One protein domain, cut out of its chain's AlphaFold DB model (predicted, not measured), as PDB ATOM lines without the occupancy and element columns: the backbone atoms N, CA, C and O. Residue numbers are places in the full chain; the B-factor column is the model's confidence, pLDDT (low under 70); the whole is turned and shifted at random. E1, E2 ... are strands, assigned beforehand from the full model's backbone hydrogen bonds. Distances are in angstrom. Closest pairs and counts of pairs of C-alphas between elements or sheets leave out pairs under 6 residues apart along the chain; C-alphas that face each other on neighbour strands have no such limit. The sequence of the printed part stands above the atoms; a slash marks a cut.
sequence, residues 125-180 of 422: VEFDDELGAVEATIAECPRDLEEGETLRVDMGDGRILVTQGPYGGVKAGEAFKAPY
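What this domain is: This is residues 125 to 180 of the 422 residues of the protein "Hypothetical protein" of Pseudictyota dubia (UniProt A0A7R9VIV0). With little regular structure, this is a pair of small two-stranded ribbons, E1 with E4 and the hairpin E2 and E3, set among loops and nearest each other at E3 and E4. A loop of residues 127 to 135 makes one end of the longest axis. The printed part has 56 residues, 20 of them in four named strands, E1 to E4, with no named helix; it is all strand, both sheets antiparallel, and compact, with a radius of gyration of the C-alphas of 11.6 A and spans of 31 by 28 by 17 A.

How they stand to each other: Look first at E1, residues 136 to 140, and E4, residues 175 to 179: they are antiparallel at 147 degrees, with N 178 and O 137 2.8 A apart. In the hairpin of E2, residues 150 to 154, and E3, residues 160 to 164, antiparallel at 158 degrees, N 151 and O 163 are 2.8 A apart. The closest C-alphas of E3 and E4, Thr 163 and Ala 178, are 6.0 A apart. E1 and E3 are apart.

Where its parts are: Find C-alpha 136 at (-15.845, -17.522, -38.407), where E1 begins its 13.0 A; E4 ends at C-alpha 179, (-16.912, -13.301, -40.084).

The domain as a whole: The farthest C-alphas, Glu 130 and Arg 143, are 31.7 A apart. The printed part has no cut; pLDDT is under 70 at residues 125 to 135, 156 and 158.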
ATOM      1  N   VAL A 125     -10.436 -22.535 -36.470       48.69
ATOM      2  CA  VAL A 125     -11.734 -22.600 -37.156       48.69
ATOM      3  C   VAL A 125     -12.697 -23.356 -36.247       48.69
ATOM      4  O   VAL A 125     -12.520 -24.550 -36.019       48.69
ATOM      5  N   GLU A 126     -13.694 -22.656 -35.709       51.09
ATOM      6  CA  GLU A 126     -14.781 -23.257 -34.932       51.09
ATOM      7  C   GLU A 126     -16.064 -23.275 -35.765       51.09
ATOM      8  O   GLU A 126     -16.454 -22.254 -36.336       51.09
ATOM      9  N   PHE A 127     -16.722 -24.434 -35.818       46.59
ATOM     10  CA  PHE A 127     -18.025 -24.604 -36.456       46.59
ATOM     11  C   PHE A 127     -19.121 -24.447 -35.395       46.59
ATOM     12  O   PHE A 127     -19.133 -25.181 -34.409       46.59
ATOM     13  N   ASP A 128     -20.004 -23.466 -35.586       47.56
ATOM     14  CA  ASP A 128     -21.165 -23.207 -34.727       47.56
ATOM     15  C   ASP A 128     -22.425 -23.710 -35.455       47.56
ATOM     16  O   ASP A 128     -22.809 -23.155 -36.487       47.56
ATOM     17  N   ASP A 129     -23.054 -24.774 -34.948       52.50
ATOM     18  CA  ASP A 129     -24.142 -25.494 -35.639       52.50
ATOM     19  C   ASP A 129     -25.524 -24.794 -35.564       52.50
ATOM     20  O   ASP A 129     -26.464 -25.218 -36.238       52.50
ATOM     21  N   GLU A 130     -25.695 -23.720 -34.776       48.16
ATOM     22  CA  GLU A 130     -27.032 -23.163 -34.458       48.16
ATOM     23  C   GLU A 130     -27.483 -21.920 -35.255       48.16
ATOM     24  O   GLU A 130     -28.671 -21.591 -35.251       48.16
ATOM     25  N   LEU A 131     -26.609 -21.242 -36.001       45.47
ATOM     26  CA  LEU A 131     -26.990 -20.140 -36.897       45.47
ATOM     27  C   LEU A 131     -26.366 -20.401 -38.262       45.47
ATOM     28  O   LEU A 131     -25.145 -20.368 -38.348       45.47
ATOM     29  N   GLY A 132     -27.194 -20.633 -39.294       48.59
ATOM     30  CA  GLY A 132     -26.797 -20.930 -40.683       48.59
ATOM     31  C   GLY A 132     -25.346 -20.559 -40.991       48.59
ATOM     32  O   GLY A 132     -25.049 -19.377 -41.161       48.59
ATOM     33  N   ALA A 133     -24.479 -21.577 -40.948       44.31
ATOM     34  CA  ALA A 133     -23.057 -21.475 -40.640       44.31
ATOM     35  C   ALA A 133     -22.335 -20.383 -41.440       44.31
ATOM     36  O   ALA A 133     -21.896 -20.589 -42.571       44.31
ATOM     37  N   VAL A 134     -22.188 -19.207 -40.833       55.91
ATOM     38  CA  VAL A 134     -21.161 -18.258 -41.249       55.91
ATOM     39  C   VAL A 134     -19.896 -18.755 -40.576       55.91
ATOM     40  O   VAL A 134     -19.738 -18.583 -39.366       55.91
ATOM     41  N   GLU A 135     -19.031 -19.417 -41.346       69.94
ATOM     42  CA  GLU A 135     -17.684 -19.739 -40.886       69.94
ATOM     43  C   GLU A 135     -17.087 -18.476 -40.256       69.94
ATOM     44  O   GLU A 135     -17.257 -17.353 -40.744       69.94
ATOM     45  N   ALA A 136     -16.454 -18.629 -39.107       77.62
ATOM     46  CA  ALA A 136     -15.845 -17.522 -38.407       77.62
ATOM     47  C   ALA A 136     -14.406 -17.897 -38.100       77.62
ATOM     48  O   ALA A 136     -14.119 -18.999 -37.643       77.62
ATOM     49  N   THR A 137     -13.500 -16.974 -38.388       84.50
ATOM     50  CA  THR A 137     -12.077 -17.143 -38.126       84.50
ATOM     51  C   THR A 137     -11.697 -16.274 -36.940       84.50
ATOM     52  O   THR A 137     -12.090 -15.110 -36.866       84.50
ATOM     53  N   ILE A 138     -10.930 -16.837 -36.012       88.31
ATOM     54  CA  ILE A 138     -10.313 -16.068 -34.934       88.31
ATOM     55  C   ILE A 138      -9.039 -15.427 -35.493       88.31
ATOM     56  O   ILE A 138      -8.154 -16.135 -35.972       88.31
ATOM     57  N   ALA A 139      -8.974 -14.096 -35.471       89.00
ATOM     58  CA  ALA A 139      -7.813 -13.324 -35.904       89.00
ATOM     59  C   ALA A 139      -7.242 -12.541 -34.718       89.00
ATOM     60  O   ALA A 139      -8.000 -11.921 -33.972       89.00
ATOM     61  N   GLU A 140      -5.920 -12.558 -34.555       93.00
ATOM     62  CA  GLU A 140      -5.217 -11.741 -33.562       93.00
ATOM     63  C   GLU A 140      -4.882 -10.375 -34.164       93.00
ATOM     64  O   GLU A 140      -4.337 -10.281 -35.268       93.00
ATOM     65  N   CYS A 141      -5.267  -9.299 -33.477       93.38
ATOM     66  CA  CYS A 141      -5.114  -7.956 -34.015       93.38
ATOM     67  C   CYS A 141      -3.693  -7.424 -33.757       93.38
ATOM     68  O   CYS A 141      -3.309  -7.282 -32.599       93.38
ATOM     69  N   PRO A 142      -2.894  -7.065 -34.778       89.88
ATOM     70  CA  PRO A 142      -1.502  -6.649 -34.568       89.88
ATOM     71  C   PRO A 142      -1.364  -5.234 -33.987       89.88
ATOM     72  O   PRO A 142      -0.306  -4.854 -33.492       89.88
ATOM     73  N   ARG A 143      -2.428  -4.432 -34.066       94.06
ATOM     74  CA  ARG A 143      -2.497  -3.067 -33.537       94.06
ATOM     75  C   ARG A 143      -3.890  -2.787 -33.001       94.06
ATOM     76  O   ARG A 143      -4.824  -3.508 -33.338       94.06
ATOM     77  N   ASP A 144      -4.029  -1.719 -32.227       95.31
ATOM     78  CA  ASP A 144      -5.350  -1.227 -31.848       95.31
ATOM     79  C   ASP A 144      -6.160  -0.925 -33.124       95.31
ATOM     80  O   ASP A 144      -5.684  -0.229 -34.031       95.31
ATOM     81  N   LEU A 145      -7.352  -1.510 -33.206       95.25
ATOM     82  CA  LEU A 145      -8.284  -1.413 -34.320       95.25
ATOM     83  C   LEU A 145      -9.549  -0.725 -33.820       95.25
ATOM     84  O   LEU A 145     -10.215  -1.228 -32.911       95.25
ATOM     85  N   GLU A 146      -9.874   0.428 -34.396       96.44
ATOM     86  CA  GLU A 146     -11.090   1.148 -34.024       96.44
ATOM     87  C   GLU A 146     -12.339   0.421 -34.547       96.44
ATOM     88  O   GLU A 146     -12.301  -0.347 -35.513       96.44
ATOM     89  N   GLU A 147     -13.479   0.662 -33.903       95.62
ATOM     90  CA  GLU A 147     -14.764   0.137 -34.363       95.62
ATOM     91  C   GLU A 147     -15.034   0.539 -35.826       95.62
ATOM     92  O   GLU A 147     -14.969   1.712 -36.192       95.62
ATOM     93  N   GLY A 148     -15.344  -0.447 -36.675       90.19
ATOM     94  CA  GLY A 148     -15.605  -0.244 -38.102       90.19
ATOM     95  C   GLY A 148     -14.359  -0.050 -38.976       90.19
ATOM     96  O   GLY A 148     -14.480  -0.012 -40.207       90.19
ATOM     97  N   GLU A 149     -13.157   0.026 -38.396       91.62
ATOM     98  CA  GLU A 149     -11.914   0.092 -39.163       91.62
ATOM     99  C   GLU A 149     -11.697  -1.222 -39.929       91.62
ATOM    100  O   GLU A 149     -11.887  -2.315 -39.399       91.62
ATOM    101  N   THR A 150     -11.337  -1.144 -41.213       87.56
ATOM    102  CA  THR A 150     -11.166  -2.344 -42.045       87.56
ATOM    103  C   THR A 150      -9.756  -2.902 -41.901       87.56
ATOM    104  O   THR A 150      -8.791  -2.268 -42.329       87.56
ATOM    105  N   LEU A 151      -9.646  -4.122 -41.382       88.56
ATOM    106  CA  LEU A 151      -8.409  -4.888 -41.332       88.56
ATOM    107  C   LEU A 151      -8.340  -5.831 -42.539       88.56
ATOM    108  O   LEU A 151      -9.276  -6.582 -42.825       88.56
ATOM    109  N   ARG A 152      -7.218  -5.783 -43.262       84.69
ATOM    110  CA  ARG A 152      -6.907  -6.720 -44.345       84.69
ATOM    111  C   ARG A 152      -5.798  -7.641 -43.876       84.69
ATOM    112  O   ARG A 152      -4.684  -7.173 -43.668       84.69
ATOM    113  N   VAL A 153      -6.122  -8.915 -43.724       83.25
ATOM    114  CA  VAL A 153      -5.172  -9.950 -43.322       83.25
ATOM    115  C   VAL A 153      -4.888 -10.821 -44.530       83.25
ATOM    116  O   VAL A 153      -5.799 -11.376 -45.146       83.25
ATOM    117  N   ASP A 154      -3.617 -10.899 -44.892       78.00
ATOM    118  CA  ASP A 154      -3.147 -11.830 -45.902       78.00
ATOM    119  C   ASP A 154      -2.908 -13.191 -45.248       78.00
ATOM    120  O   ASP A 154      -2.145 -13.297 -44.289       78.00
ATOM    121  N   MET A 155      -3.589 -14.225 -45.738       77.25
ATOM    122  CA  MET A 155      -3.535 -15.564 -45.144       77.25
ATOM    123  C   MET A 155      -2.320 -16.376 -45.631       77.25
ATOM    124  O   MET A 155      -2.154 -17.530 -45.241       77.25
ATOM    125  N   GLY A 156      -1.479 -15.815 -46.513       69.12
ATOM    126  CA  GLY A 156      -0.273 -16.459 -47.046       69.12
ATOM    127  C   GLY A 156      -0.523 -17.516 -48.132       69.12
ATOM    128  O   GLY A 156       0.415 -17.969 -48.788       69.12
ATOM    129  N   ASP A 157      -1.778 -17.893 -48.376       75.38
ATOM    130  CA  ASP A 157      -2.195 -18.834 -49.424       75.38
ATOM    131  C   ASP A 157      -2.821 -18.148 -50.654       75.38
ATOM    132  O   ASP A 157      -3.335 -18.818 -51.555       75.38
ATOM    133  N   GLY A 158      -2.742 -16.815 -50.705       62.72
ATOM    134  CA  GLY A 158      -3.321 -15.973 -51.749       62.72
ATOM    135  C   GLY A 158      -4.760 -15.527 -51.474       62.72
ATOM    136  O   GLY A 158      -5.320 -14.792 -52.293       62.72
ATOM    137  N   ARG A 159      -5.361 -15.932 -50.346       74.31
ATOM    138  CA  ARG A 159      -6.638 -15.392 -49.862       74.31
ATOM    139  C   ARG A 159      -6.397 -14.170 -48.980       74.31
ATOM    140  O   ARG A 159      -5.449 -14.117 -48.199       74.31
ATOM    141  N   ILE A 160      -7.293 -13.192 -49.092       75.50
ATOM    142  CA  ILE A 160      -7.284 -11.985 -48.261       75.50
ATOM    143  C   ILE A 160      -8.548 -12.001 -47.409       75.50
ATOM    144  O   ILE A 160      -9.657 -11.909 -47.939       75.50
ATOM    145  N   LEU A 161      -8.382 -12.073 -46.093       82.38
ATOM    146  CA  LEU A 161      -9.469 -11.870 -45.148       82.38
ATOM    147  C   LEU A 161      -9.661 -10.362 -44.965       82.38
ATOM    148  O   LEU A 161      -8.780  -9.654 -44.480       82.38
ATOM    149  N   VAL A 162     -10.821  -9.858 -45.381       85.69
ATOM    150  CA  VAL A 162     -11.215  -8.468 -45.140       85.69
ATOM    151  C   VAL A 162     -12.254  -8.473 -44.034       85.69
ATOM    152  O   VAL A 162     -13.378  -8.922 -44.246       85.69
ATOM    153  N   THR A 163     -11.883  -7.967 -42.865       90.44
ATOM    154  CA  THR A 163     -12.776  -7.866 -41.706       90.44
ATOM    155  C   THR A 163     -12.873  -6.421 -41.224       90.44
ATOM    156  O   THR A 163     -12.038  -5.586 -41.570       90.44
ATOM    157  N   GLN A 164     -13.922  -6.101 -40.473       93.06
ATOM    158  CA  GLN A 164     -14.097  -4.798 -39.830       93.06
ATOM    159  C   GLN A 164     -13.932  -4.953 -38.320       93.06
ATOM    160  O   GLN A 164     -14.318  -5.983 -37.763       93.06
ATOM    161  N   GLY A 165     -13.375  -3.932 -37.672       93.81
ATOM    162  CA  GLY A 165     -13.259  -3.879 -36.223       93.81
ATOM    163  C   GLY A 165     -14.638  -4.025 -35.569       93.81
ATOM    164  O   GLY A 165     -15.565  -3.308 -35.966       93.81
ATOM    165  N   PRO A 166     -14.812  -4.954 -34.611       94.81
ATOM    166  CA  PRO A 166     -16.067  -5.128 -33.893       94.81
ATOM    167  C   PRO A 166     -16.427  -3.887 -33.065       94.81
ATOM    168  O   PRO A 166     -15.616  -2.979 -32.865       94.81
ATOM    169  N   TYR A 167     -17.666  -3.866 -32.569       93.94
ATOM    170  CA  TYR A 167     -18.163  -2.796 -31.706       93.94
ATOM    171  C   TYR A 167     -17.264  -2.616 -30.477       93.94
ATOM    172  O   TYR A 167     -16.987  -3.588 -29.774       93.94
ATOM    173  N   GLY A 168     -16.821  -1.384 -30.218       95.12
ATOM    174  CA  GLY A 168     -15.882  -1.067 -29.139       95.12
ATOM    175  C   GLY A 168     -14.389  -1.204 -29.480       95.12
ATOM    176  O   GLY A 168     -13.564  -0.855 -28.635       95.12
ATOM    177  N   GLY A 169     -14.038  -1.634 -30.696       95.38
ATOM    178  CA  GLY A 169     -12.650  -1.815 -31.134       95.38
ATOM    179  C   GLY A 169     -11.963  -3.044 -30.525       95.38
ATOM    180  O   GLY A 169     -12.545  -3.779 -29.731       95.38
ATOM    181  N   VAL A 170     -10.717  -3.289 -30.935       96.75
ATOM    182  CA  VAL A 170      -9.885  -4.420 -30.480       96.75
ATOM    183  C   VAL A 170      -8.489  -3.896 -30.201       96.75
ATOM    184  O   VAL A 170      -7.945  -3.168 -31.029       96.75
ATOM    185  N   LYS A 171      -7.899  -4.230 -29.054       96.69
ATOM    186  CA  LYS A 171      -6.524  -3.810 -28.757       96.69
ATOM    187  C   LYS A 171      -5.498  -4.710 -29.437       96.69
ATOM    188  O   LYS A 171      -5.780  -5.858 -29.771       96.69
ATOM    189  N   ALA A 172      -4.285  -4.203 -29.611       95.56
ATOM    190  CA  ALA A 172      -3.159  -4.996 -30.090       95.56
ATOM    191  C   ALA A 172      -2.965  -6.263 -29.228       95.56
ATOM    192  O   ALA A 172      -2.899  -6.179 -28.000       95.56
ATOM    193  N   GLY A 173      -2.868  -7.425 -29.876       93.44
ATOM    194  CA  GLY A 173      -2.751  -8.748 -29.259       93.44
ATOM    195  C   GLY A 173      -4.078  -9.379 -28.820       93.44
ATOM    196  O   GLY A 173      -4.090 -10.515 -28.355       93.44
ATOM    197  N   GLU A 174      -5.213  -8.681 -28.942       95.62
ATOM    198  CA  GLU A 174      -6.518  -9.285 -28.674       95.62
ATOM    199  C   GLU A 174      -7.015 -10.058 -29.903       95.62
ATOM    200  O   GLU A 174      -6.944  -9.596 -31.047       95.62
ATOM    201  N   ALA A 175      -7.537 -11.257 -29.651       93.19
ATOM    202  CA  ALA A 175      -8.168 -12.083 -30.665       93.19
ATOM    203  C   ALA A 175      -9.655 -11.737 -30.787       93.19
ATOM    204  O   ALA A 175     -10.359 -11.612 -29.782       93.19
ATOM    205  N   PHE A 176     -10.155 -11.622 -32.015       93.31
ATOM    206  CA  PHE A 176     -11.570 -11.372 -32.274       93.31
ATOM    207  C   PHE A 176     -12.124 -12.305 -33.349       93.31
ATOM    208  O   PHE A 176     -11.414 -12.760 -34.250       93.31
ATOM    209  N   LYS A 177     -13.422 -12.608 -33.236       91.12
ATOM    210  CA  LYS A 177     -14.148 -13.465 -34.181       91.12
ATOM    211  C   LYS A 177     -14.494 -12.623 -35.410       91.12
ATOM    212  O   LYS A 177     -15.370 -11.761 -35.358       91.12
ATOM    213  N   ALA A 178     -13.775 -12.848 -36.503       87.94
ATOM    214  CA  ALA A 178     -14.028 -12.210 -37.782       87.94
ATOM    215  C   ALA A 178     -14.974 -13.095 -38.611       87.94
ATOM    216  O   ALA A 178     -14.696 -14.289 -38.772       87.94
ATOM    217  N   PRO A 179     -16.078 -12.549 -39.157       81.06
ATOM    218  CA  PRO A 179     -16.912 -13.301 -40.084       81.06
ATOM    219  C   PRO A 179     -16.067 -13.673 -41.302       81.06
ATOM    220  O   PRO A 179     -15.506 -12.808 -41.980       81.06
ATOM    221  N   TYR A 180     -15.953 -14.971 -41.560       72.31
ATOM    222  CA  TYR A 180     -15.142 -15.496 -42.641       72.31
ATOM    223  C   TYR A 180     -15.930 -15.349 -43.939       72.31
ATOM    224  O   TYR A 180     -16.770 -16.167 -44.303       72.31
TER     225      TYR A 180